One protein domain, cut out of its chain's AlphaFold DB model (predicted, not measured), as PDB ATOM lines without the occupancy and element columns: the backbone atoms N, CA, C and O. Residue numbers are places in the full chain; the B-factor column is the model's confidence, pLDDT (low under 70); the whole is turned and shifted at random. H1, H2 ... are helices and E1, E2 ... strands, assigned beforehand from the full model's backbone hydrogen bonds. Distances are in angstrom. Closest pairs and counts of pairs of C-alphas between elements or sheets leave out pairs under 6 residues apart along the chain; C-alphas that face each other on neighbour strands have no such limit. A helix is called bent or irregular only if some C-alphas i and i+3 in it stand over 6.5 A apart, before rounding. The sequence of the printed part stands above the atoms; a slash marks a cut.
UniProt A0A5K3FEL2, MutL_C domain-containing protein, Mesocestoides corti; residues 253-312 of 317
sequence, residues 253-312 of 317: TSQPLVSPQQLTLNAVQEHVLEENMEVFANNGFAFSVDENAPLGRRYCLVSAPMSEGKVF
ATOM      1  N   THR A 253      43.861  45.279  16.334       82.62
ATOM      2  CA  THR A 253      44.353  44.050  15.713       82.62
ATOM      3  C   THR A 253      43.897  44.005  14.263       82.62
ATOM      4  O   THR A 253      42.694  43.959  13.996       82.62
ATOM      5  N   SER A 254      44.841  44.007  13.327       88.44
ATOM      6  CA  SER A 254      44.561  43.812  11.904       88.44
ATOM      7  C   SER A 254      44.231  42.357  11.595       88.44
ATOM      8  O   SER A 254      44.963  41.442  11.972       88.44
ATOM      9  N   GLN A 255      43.168  42.146  10.830       90.50
ATOM     10  CA  GLN A 255      42.830  40.873  10.218       90.50
ATOM     11  C   GLN A 255      43.095  40.930   8.711       90.50
ATOM     12  O   GLN A 255      42.448  41.715   8.011       90.50
ATOM     13  N   PRO A 256      43.994  40.085   8.186       92.25
ATOM     14  CA  PRO A 256      44.155  39.910   6.749       92.25
ATOM     15  C   PRO A 256      42.851  39.443   6.095       92.25
ATOM     16  O   PRO A 256      42.180  38.534   6.590       92.25
ATOM     17  N   LEU A 257      42.497  40.060   4.972       91.62
ATOM     18  CA  LEU A 257      41.359  39.648   4.163       91.62
ATOM     19  C   LEU A 257      41.712  38.392   3.364       91.62
ATOM     20  O   LEU A 257      42.830  38.244   2.876       91.62
ATOM     21  N   VAL A 258      40.730  37.505   3.182       91.56
ATOM     22  CA  VAL A 258      40.888  36.294   2.353       91.56
ATOM     23  C   VAL A 258      41.184  36.659   0.896       91.56
ATOM     24  O   VAL A 258      41.991  36.009   0.241       91.56
ATOM     25  N   SER A 259      40.541  37.717   0.402       91.38
ATOM     26  CA  SER A 259      40.826  38.327  -0.893       91.38
ATOM     27  C   SER A 259      41.048  39.820  -0.679       91.38
ATOM     28  O   SER A 259      40.188  40.451  -0.054       91.38
ATOM     29  N   PRO A 260      42.137  40.406  -1.211       92.56
ATOM     30  CA  PRO A 260      42.288  41.851  -1.266       92.56
ATOM     31  C   PRO A 260      41.055  42.504  -1.896       92.56
ATOM     32  O   PRO A 260      40.510  42.002  -2.884       92.56
ATOM     33  N   GLN A 261      40.606  43.614  -1.318       92.38
ATOM     34  CA  GLN A 261      39.452  44.361  -1.798       92.38
ATOM     35  C   GLN A 261      39.924  45.610  -2.540       92.38
ATOM     36  O   GLN A 261      40.401  46.565  -1.929       92.38
ATOM     37  N   GLN A 262      39.741  45.620  -3.860       93.88
ATOM     38  CA  GLN A 262      40.014  46.786  -4.696       93.88
ATOM     39  C   GLN A 262      39.195  47.992  -4.223       93.88
ATOM     40  O   GLN A 262      37.962  47.931  -4.157       93.88
ATOM     41  N   LEU A 263      39.870  49.104  -3.929       93.12
ATOM     42  CA  LEU A 263      39.200  50.363  -3.630       93.12
ATOM     43  C   LEU A 263      38.891  51.102  -4.930       93.12
ATOM     44  O   LEU A 263      39.661  51.052  -5.891       93.12
ATOM     45  N   THR A 264      37.740  51.770  -4.954       93.44
ATOM     46  CA  THR A 264      37.379  52.736  -5.996       93.44
ATOM     47  C   THR A 264      37.322  54.101  -5.335       93.44
ATOM     48  O   THR A 264      36.378  54.390  -4.601       93.44
ATOM     49  N   LEU A 265      38.363  54.893  -5.547       93.25
ATOM     50  CA  LEU A 265      38.560  56.202  -4.932       93.25
ATOM     51  C   LEU A 265      38.556  57.275  -6.022       93.25
ATOM     52  O   LEU A 265      38.830  56.997  -7.186       93.25
ATOM     53  N   ASN A 266      38.229  58.515  -5.678       93.44
ATOM     54  CA  ASN A 266      38.539  59.646  -6.553       93.44
ATOM     55  C   ASN A 266      39.969  60.157  -6.278       93.44
ATOM     56  O   ASN A 266      40.597  59.766  -5.296       93.44
ATOM     57  N   ALA A 267      40.488  61.043  -7.134       91.44
ATOM     58  CA  ALA A 267      41.862  61.541  -7.009       91.44
ATOM     59  C   ALA A 267      42.144  62.216  -5.650       91.44
ATOM     60  O   ALA A 267      43.219  62.038  -5.087       91.44
ATOM     61  N   VAL A 268      41.163  62.941  -5.099       94.19
ATOM     62  CA  VAL A 268      41.290  63.602  -3.790       94.19
ATOM     63  C   VAL A 268      41.360  62.570  -2.662       94.19
ATOM     64  O   VAL A 268      42.181  62.692  -1.764       94.19
ATOM     65  N   GLN A 269      40.536  61.525  -2.715       94.38
ATOM     66  CA  GLN A 269      40.527  60.443  -1.731       94.38
ATOM     67  C   GLN A 269      41.802  59.602  -1.779       94.38
ATOM     68  O   GLN A 269      42.298  59.220  -0.724       94.38
ATOM     69  N   GLU A 270      42.337  59.316  -2.972       93.31
ATOM     70  CA  GLU A 270      43.631  58.635  -3.091       93.31
ATOM     71  C   GLU A 270      44.754  59.458  -2.468       93.31
ATOM     72  O   GLU A 270      45.583  58.902  -1.759       93.31
ATOM     73  N   HIS A 271      44.755  60.772  -2.691       93.31
ATOM     74  CA  HIS A 271      45.744  61.660  -2.095       93.31
ATOM     75  C   HIS A 271      45.633  61.695  -0.564       93.31
ATOM     76  O   HIS A 271      46.629  61.503   0.124       93.31
ATOM     77  N   VAL A 272      44.416  61.824  -0.021       95.62
ATOM     78  CA  VAL A 272      44.184  61.767   1.435       95.62
ATOM     79  C   VAL A 272      44.628  60.426   2.022       95.62
ATOM     80  O   VAL A 272      45.192  60.397   3.116       95.62
ATOM     81  N   LEU A 273      44.379  59.317   1.320       94.38
ATOM     82  CA  LEU A 273      44.831  57.992   1.743       94.38
ATOM     83  C   LEU A 273      46.360  57.933   1.813       94.38
ATOM     84  O   LEU A 273      46.900  57.514   2.832       94.38
ATOM     85  N   GLU A 274      47.033  58.393   0.759       93.44
ATOM     86  CA  GLU A 274      48.491  58.417   0.637       93.44
ATOM     87  C   GLU A 274      49.149  59.269   1.733       93.44
ATOM     88  O   GLU A 274      50.090  58.818   2.384       93.44
ATOM     89  N   GLU A 275      48.601  60.451   2.022       96.31
ATOM     90  CA  GLU A 275      49.102  61.345   3.074       96.31
ATOM     91  C   GLU A 275      48.908  60.792   4.495       96.31
ATOM     92  O   GLU A 275      49.641  61.165   5.409       96.31
ATOM     93  N   ASN A 276      47.930  59.904   4.703       95.38
ATOM     94  CA  ASN A 276      47.529  59.426   6.031       95.38
ATOM     95  C   ASN A 276      47.739  57.914   6.220       95.38
ATOM     96  O   ASN A 276      47.124  57.312   7.105       95.38
ATOM     97  N   MET A 277      48.614  57.285   5.426       92.75
ATOM     98  CA  MET A 277      48.857  55.834   5.465       92.75
ATOM     99  C   MET A 277      49.195  55.312   6.867       92.75
ATOM    100  O   MET A 277      48.681  54.271   7.279       92.75
ATOM    101  N   GLU A 278      50.005  56.050   7.630       91.19
ATOM    102  CA  GLU A 278      50.358  55.684   9.008       91.19
ATOM    103  C   GLU A 278      49.144  55.693   9.945       91.19
ATOM    104  O   GLU A 278      48.999  54.808  10.788       91.19
ATOM    105  N   VAL A 279      48.230  56.655   9.776       91.25
ATOM    106  CA  VAL A 279      46.999  56.734  10.573       91.25
ATOM    107  C   VAL A 279      46.146  55.499  10.316       91.25
ATOM    108  O   VAL A 279      45.685  54.863  11.262       91.25
ATOM    109  N   PHE A 280      45.967  55.109   9.055       92.19
ATOM    110  CA  PHE A 280      45.218  53.901   8.722       92.19
ATOM    111  C   PHE A 280      45.891  52.626   9.247       92.19
ATOM    112  O   PHE A 280      45.193  51.768   9.793       92.19
ATOM    113  N   ALA A 281      47.221  52.535   9.163       89.81
ATOM    114  CA  ALA A 281      47.994  51.423   9.714       89.81
ATOM    115  C   ALA A 281      47.820  51.292  11.234       89.81
ATOM    116  O   ALA A 281      47.508  50.210  11.729       89.81
ATOM    117  N   ASN A 282      47.910  52.404  11.971       87.81
ATOM    118  CA  ASN A 282      47.661  52.444  13.416       87.81
ATOM    119  C   ASN A 282      46.213  52.063  13.770       87.81
ATOM    120  O   ASN A 282      45.950  51.496  14.832       87.81
ATOM    121  N   ASN A 283      45.275  52.328  12.857       88.56
ATOM    122  CA  ASN A 283      43.879  51.914  12.966       88.56
ATOM    123  C   ASN A 283      43.617  50.486  12.452       88.56
ATOM    124  O   ASN A 283      42.467  50.068  12.355       88.56
ATOM    125  N   GLY A 284      44.658  49.712  12.140       90.25
ATOM    126  CA  GLY A 284      44.555  48.301  11.781       90.25
ATOM    127  C   GLY A 284      44.194  48.023  10.317       90.25
ATOM    128  O   GLY A 284      43.947  46.864   9.965       90.25
ATOM    129  N   PHE A 285      44.188  49.041   9.457       93.12
ATOM    130  CA  PHE A 285      44.029  48.882   8.012       93.12
ATOM    131  C   PHE A 285      45.390  48.731   7.333       93.12
ATOM    132  O   PHE A 285      46.338  49.428   7.673       93.12
ATOM    133  N   ALA A 286      45.483  47.876   6.320       93.56
ATOM    134  CA  ALA A 286      46.649  47.846   5.442       93.56
ATOM    135  C   ALA A 286      46.214  47.792   3.985       93.56
ATOM    136  O   ALA A 286      45.192  47.182   3.651       93.56
ATOM    137  N   PHE A 287      47.022  48.404   3.124       95.25
ATOM    138  CA  PHE A 287      46.754  48.507   1.698       95.25
ATOM    139  C   PHE A 287      47.953  48.036   0.881       95.25
ATOM    140  O   PHE A 287      49.098  48.209   1.292       95.25
ATOM    141  N   SER A 288      47.686  47.473  -0.293       94.62
ATOM    142  CA  SER A 288      48.680  47.297  -1.349       94.62
ATOM    143  C   SER A 288      48.467  48.351  -2.429       94.62
ATOM    144  O   SER A 288      47.320  48.625  -2.797       94.62
ATOM    145  N   VAL A 289      49.559  48.904  -2.949       93.62
ATOM    146  CA  VAL A 289      49.555  49.901  -4.023       93.62
ATOM    147  C   VAL A 289      50.019  49.284  -5.345       93.62
ATOM    148  O   VAL A 289      50.997  48.539  -5.376       93.62
ATOM    149  N   ASP A 290      49.308  49.590  -6.427       93.19
ATOM    150  CA  ASP A 290      49.717  49.345  -7.809       93.19
ATOM    151  C   ASP A 290      49.858  50.692  -8.526       93.19
ATOM    152  O   ASP A 290      48.871  51.328  -8.898       93.19
ATOM    153  N   GLU A 291      51.099  51.143  -8.706       89.19
ATOM    154  CA  GLU A 291      51.412  52.421  -9.357       89.19
ATOM    155  C   GLU A 291      51.083  52.430 -10.856       89.19
ATOM    156  O   GLU A 291      50.928  53.499 -11.444       89.19
ATOM    157  N   ASN A 292      50.941  51.254 -11.477       91.44
ATOM    158  CA  ASN A 292      50.598  51.144 -12.895       91.44
ATOM    159  C   ASN A 292      49.084  51.217 -13.131       91.44
ATOM    160  O   ASN A 292      48.637  51.360 -14.273       91.44
ATOM    161  N   ALA A 293      48.283  51.100 -12.069       89.88
ATOM    162  CA  ALA A 293      46.840  51.196 -12.159       89.88
ATOM    163  C   ALA A 293      46.397  52.651 -12.407       89.88
ATOM    164  O   ALA A 293      47.033  53.603 -11.943       89.88
ATOM    165  N   PRO A 294      45.275  52.859 -13.120       89.94
ATOM    166  CA  PRO A 294      44.740  54.197 -13.327       89.94
ATOM    167  C   PRO A 294      44.355  54.850 -11.994       89.94
ATOM    168  O   PRO A 294      43.949  54.170 -11.044       89.94
ATOM    169  N   LEU A 295      44.415  56.185 -11.962       88.12
ATOM    170  CA  LEU A 295      43.949  56.977 -10.824       88.12
ATOM    171  C   LEU A 295      42.533  56.553 -10.421       88.12
ATOM    172  O   LEU A 295      41.634  56.412 -11.252       88.12
ATOM    173  N   GLY A 296      42.359  56.345  -9.125       89.12
ATOM    174  CA  GLY A 296      41.137  55.862  -8.500       89.12
ATOM    175  C   GLY A 296      41.068  54.352  -8.274       89.12
ATOM    176  O   GLY A 296      40.114  53.884  -7.648       89.12
ATOM    177  N   ARG A 297      42.045  53.576  -8.764       91.75
ATOM    178  CA  ARG A 297      42.147  52.120  -8.546       91.75
ATOM    179  C   ARG A 297      43.536  51.657  -8.110       91.75
ATOM    180  O   ARG A 297      43.822  50.466  -8.179       91.75
ATOM    181  N   ARG A 298      44.394  52.555  -7.625       93.88
ATOM    182  CA  ARG A 298      45.766  52.182  -7.240       93.88
ATOM    183  C   ARG A 298      45.838  51.368  -5.953       93.88
ATOM    184  O   ARG A 298      46.783  50.618  -5.761       93.88
ATOM    185  N   TYR A 299      44.840  51.479  -5.082       94.81
ATOM    186  CA  TYR A 299      44.888  50.889  -3.745       94.81
ATOM    187  C   TYR A 299      43.924  49.708  -3.585       94.81
ATOM    188  O   TYR A 299      42.733  49.810  -3.887       94.81
ATOM    189  N   CYS A 300      44.423  48.605  -3.026       94.69
ATOM    190  CA  CYS A 300      43.609  47.491  -2.536       94.69
ATOM    191  C   CYS A 300      43.734  47.377  -1.019       94.69
ATOM    192  O   CYS A 300      44.839  47.384  -0.490       94.69
ATOM    193  N   LEU A 301      42.614  47.219  -0.317       95.00
ATOM    194  CA  LEU A 301      42.594  46.885   1.104       95.00
ATOM    195  C   LEU A 301      42.989  45.414   1.277       95.00
ATOM    196  O   LEU A 301      42.352  44.538   0.698       95.00
ATOM    197  N   VAL A 302      44.023  45.138   2.071       94.81
ATOM    198  CA  VAL A 302      44.529  43.774   2.319       94.81
ATOM    199  C   VAL A 302      44.285  43.302   3.748       94.81
ATOM    200  O   VAL A 302      44.185  42.100   3.981       94.81
ATOM    201  N   SER A 303      44.128  44.217   4.705       93.00
ATOM    202  CA  SER A 303      43.707  43.889   6.068       93.00
ATOM    203  C   SER A 303      42.818  44.975   6.646       93.00
ATOM    204  O   SER A 303      43.004  46.150   6.339       93.00
ATOM    205  N   ALA A 304      41.892  44.586   7.513       91.81
ATOM    206  CA  ALA A 304      40.983  45.492   8.200       91.81
ATOM    207  C   ALA A 304      41.019  45.240   9.716       91.81
ATOM    208  O   ALA A 304      41.352  44.127  10.132       91.81
ATOM    209  N   PRO A 305      40.686  46.231  10.557       90.62
ATOM    210  CA  PRO A 305      40.687  46.031  11.996       90.62
ATOM    211  C   PRO A 305      39.636  44.994  12.411       90.62
ATOM    212  O   PRO A 305      38.576  44.873  11.797       90.62
ATOM    213  N   MET A 306      39.910  44.261  13.487       83.94
ATOM    214  CA  MET A 306      38.992  43.303  14.105       83.94
ATOM    215  C   MET A 306      38.810  43.634  15.592       83.94
ATOM    216  O   MET A 306      39.767  43.999  16.267       83.94
ATOM    217  N   SER A 307      37.592  43.462  16.112       74.62
ATOM    218  CA  SER A 307      37.307  43.428  17.553       74.62
ATOM    219  C   SER A 307      36.364  42.270  17.882       74.62
ATOM    220  O   SER A 307      35.364  42.072  17.196       74.62
ATOM    221  N   GLU A 308      36.701  41.474  18.904       69.75
ATOM    222  CA  GLU A 308      35.904  40.329  19.393       69.75
ATOM    223  C   GLU A 308      35.404  39.378  18.280       69.75
ATOM    224  O   GLU A 308      34.276  38.888  18.306       69.75
ATOM    225  N   GLY A 309      36.240  39.123  17.265       67.12
ATOM    226  CA  GLY A 309      35.898  38.250  16.135       67.12
ATOM    227  C   GLY A 309      35.025  38.897  15.053       67.12
ATOM    228  O   GLY A 309      34.681  38.234  14.077       67.12
ATOM    229  N   LYS A 310      34.681  40.184  15.185       70.00
ATOM    230  CA  LYS A 310      34.023  40.977  14.142       70.00
ATOM    231  C   LYS A 310      35.047  41.825  13.402       70.00
ATOM    232  O   LYS A 310      35.762  42.618  14.011       70.00
ATOM    233  N   VAL A 311      35.082  41.672  12.084       72.94
ATOM    234  CA  VAL A 311      35.881  42.520  11.195       72.94
ATOM    235  C   VAL A 311      35.138  43.831  11.002       72.94
ATOM    236  O   VAL A 311      33.960  43.828  10.636       72.94
ATOM    237  N   PHE A 312      35.810  44.950  11.220       66.06
ATOM    238  CA  PHE A 312      35.294  46.244  10.813       66.06
ATOM    239  C   PHE A 312      35.424  46.348   9.297       66.06
ATOM    240  O   PHE A 312      36.512  46.276   8.732       66.06
TER     241      PHE A 312
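Overview. This is residues 253 to 312 of the 317 residues of the protein "MutL_C domain-containing protein" of Mesocestoides corti (UniProt A0A5K3FEL2). A narrow, twisted sheet of three strands makes the length of this small domain, with E3 between E1 and E2, E1 sharply bent, and two short helices in succession along one side, H2 on the sheet and H1 only grazing it. The printed part has 60 residues, in the order E1, H1, H2, E2, E3; the sheet, E1 - E3 - E2, is antiparallel and the class is mixed, helices and strands. The whole is compact, with a radius of gyration of the C-alphas of 11.8 A, yet elongated, spanning 36 by 22 by 14 A.

Along the chain. Find C-alpha 299 at (44.888, 50.889, -3.745); from there E3, residues 299 to 307, runs 23.8 A to C-alpha 307 at (37.307, 43.428, 17.553). E1, residues 253 to 262, starts at (44.353, 44.050, 15.713), covers 21.0 A and bends by 89 degrees at Ser 259. E2 is residues 286 to 289, H1 residues 267 to 275, 12.4 A, and H2 residues 277 to 282.

Arrangement. Look first at inner strand E3: it is antiparallel to E1 at 146 degrees, with N 257 and O 302 2.8 A apart. E3 and E2 form a hairpin at 175 degrees, with N 288 and O 300 2.9 A apart. E1, H1 H2 and E2 form a split strand-helix-strand unit, two strands running the same way with E3 between them, its crossover right-handed. H2 is on the sheet at a height of 8.0 A, over none of the strands, but only just: 2 of its C-alphas fall on E2. Its closest C-alphas to E2 are Phe 280 and Ala 286, 7.0 A. H1 only grazes the sheet with residues 270 to 274, and meets H2 only through their link. In both helices every O i to N i+4 pair is within hydrogen-bond range.

Size, cuts and confidence. The C-alphas farthest apart, of Asn 292 and Glu 308, are 37.1 A apart. The printed part has no cut and no long link. Its mean pLDDT is 89.9; residues 308 to 309 and 312 are under 70.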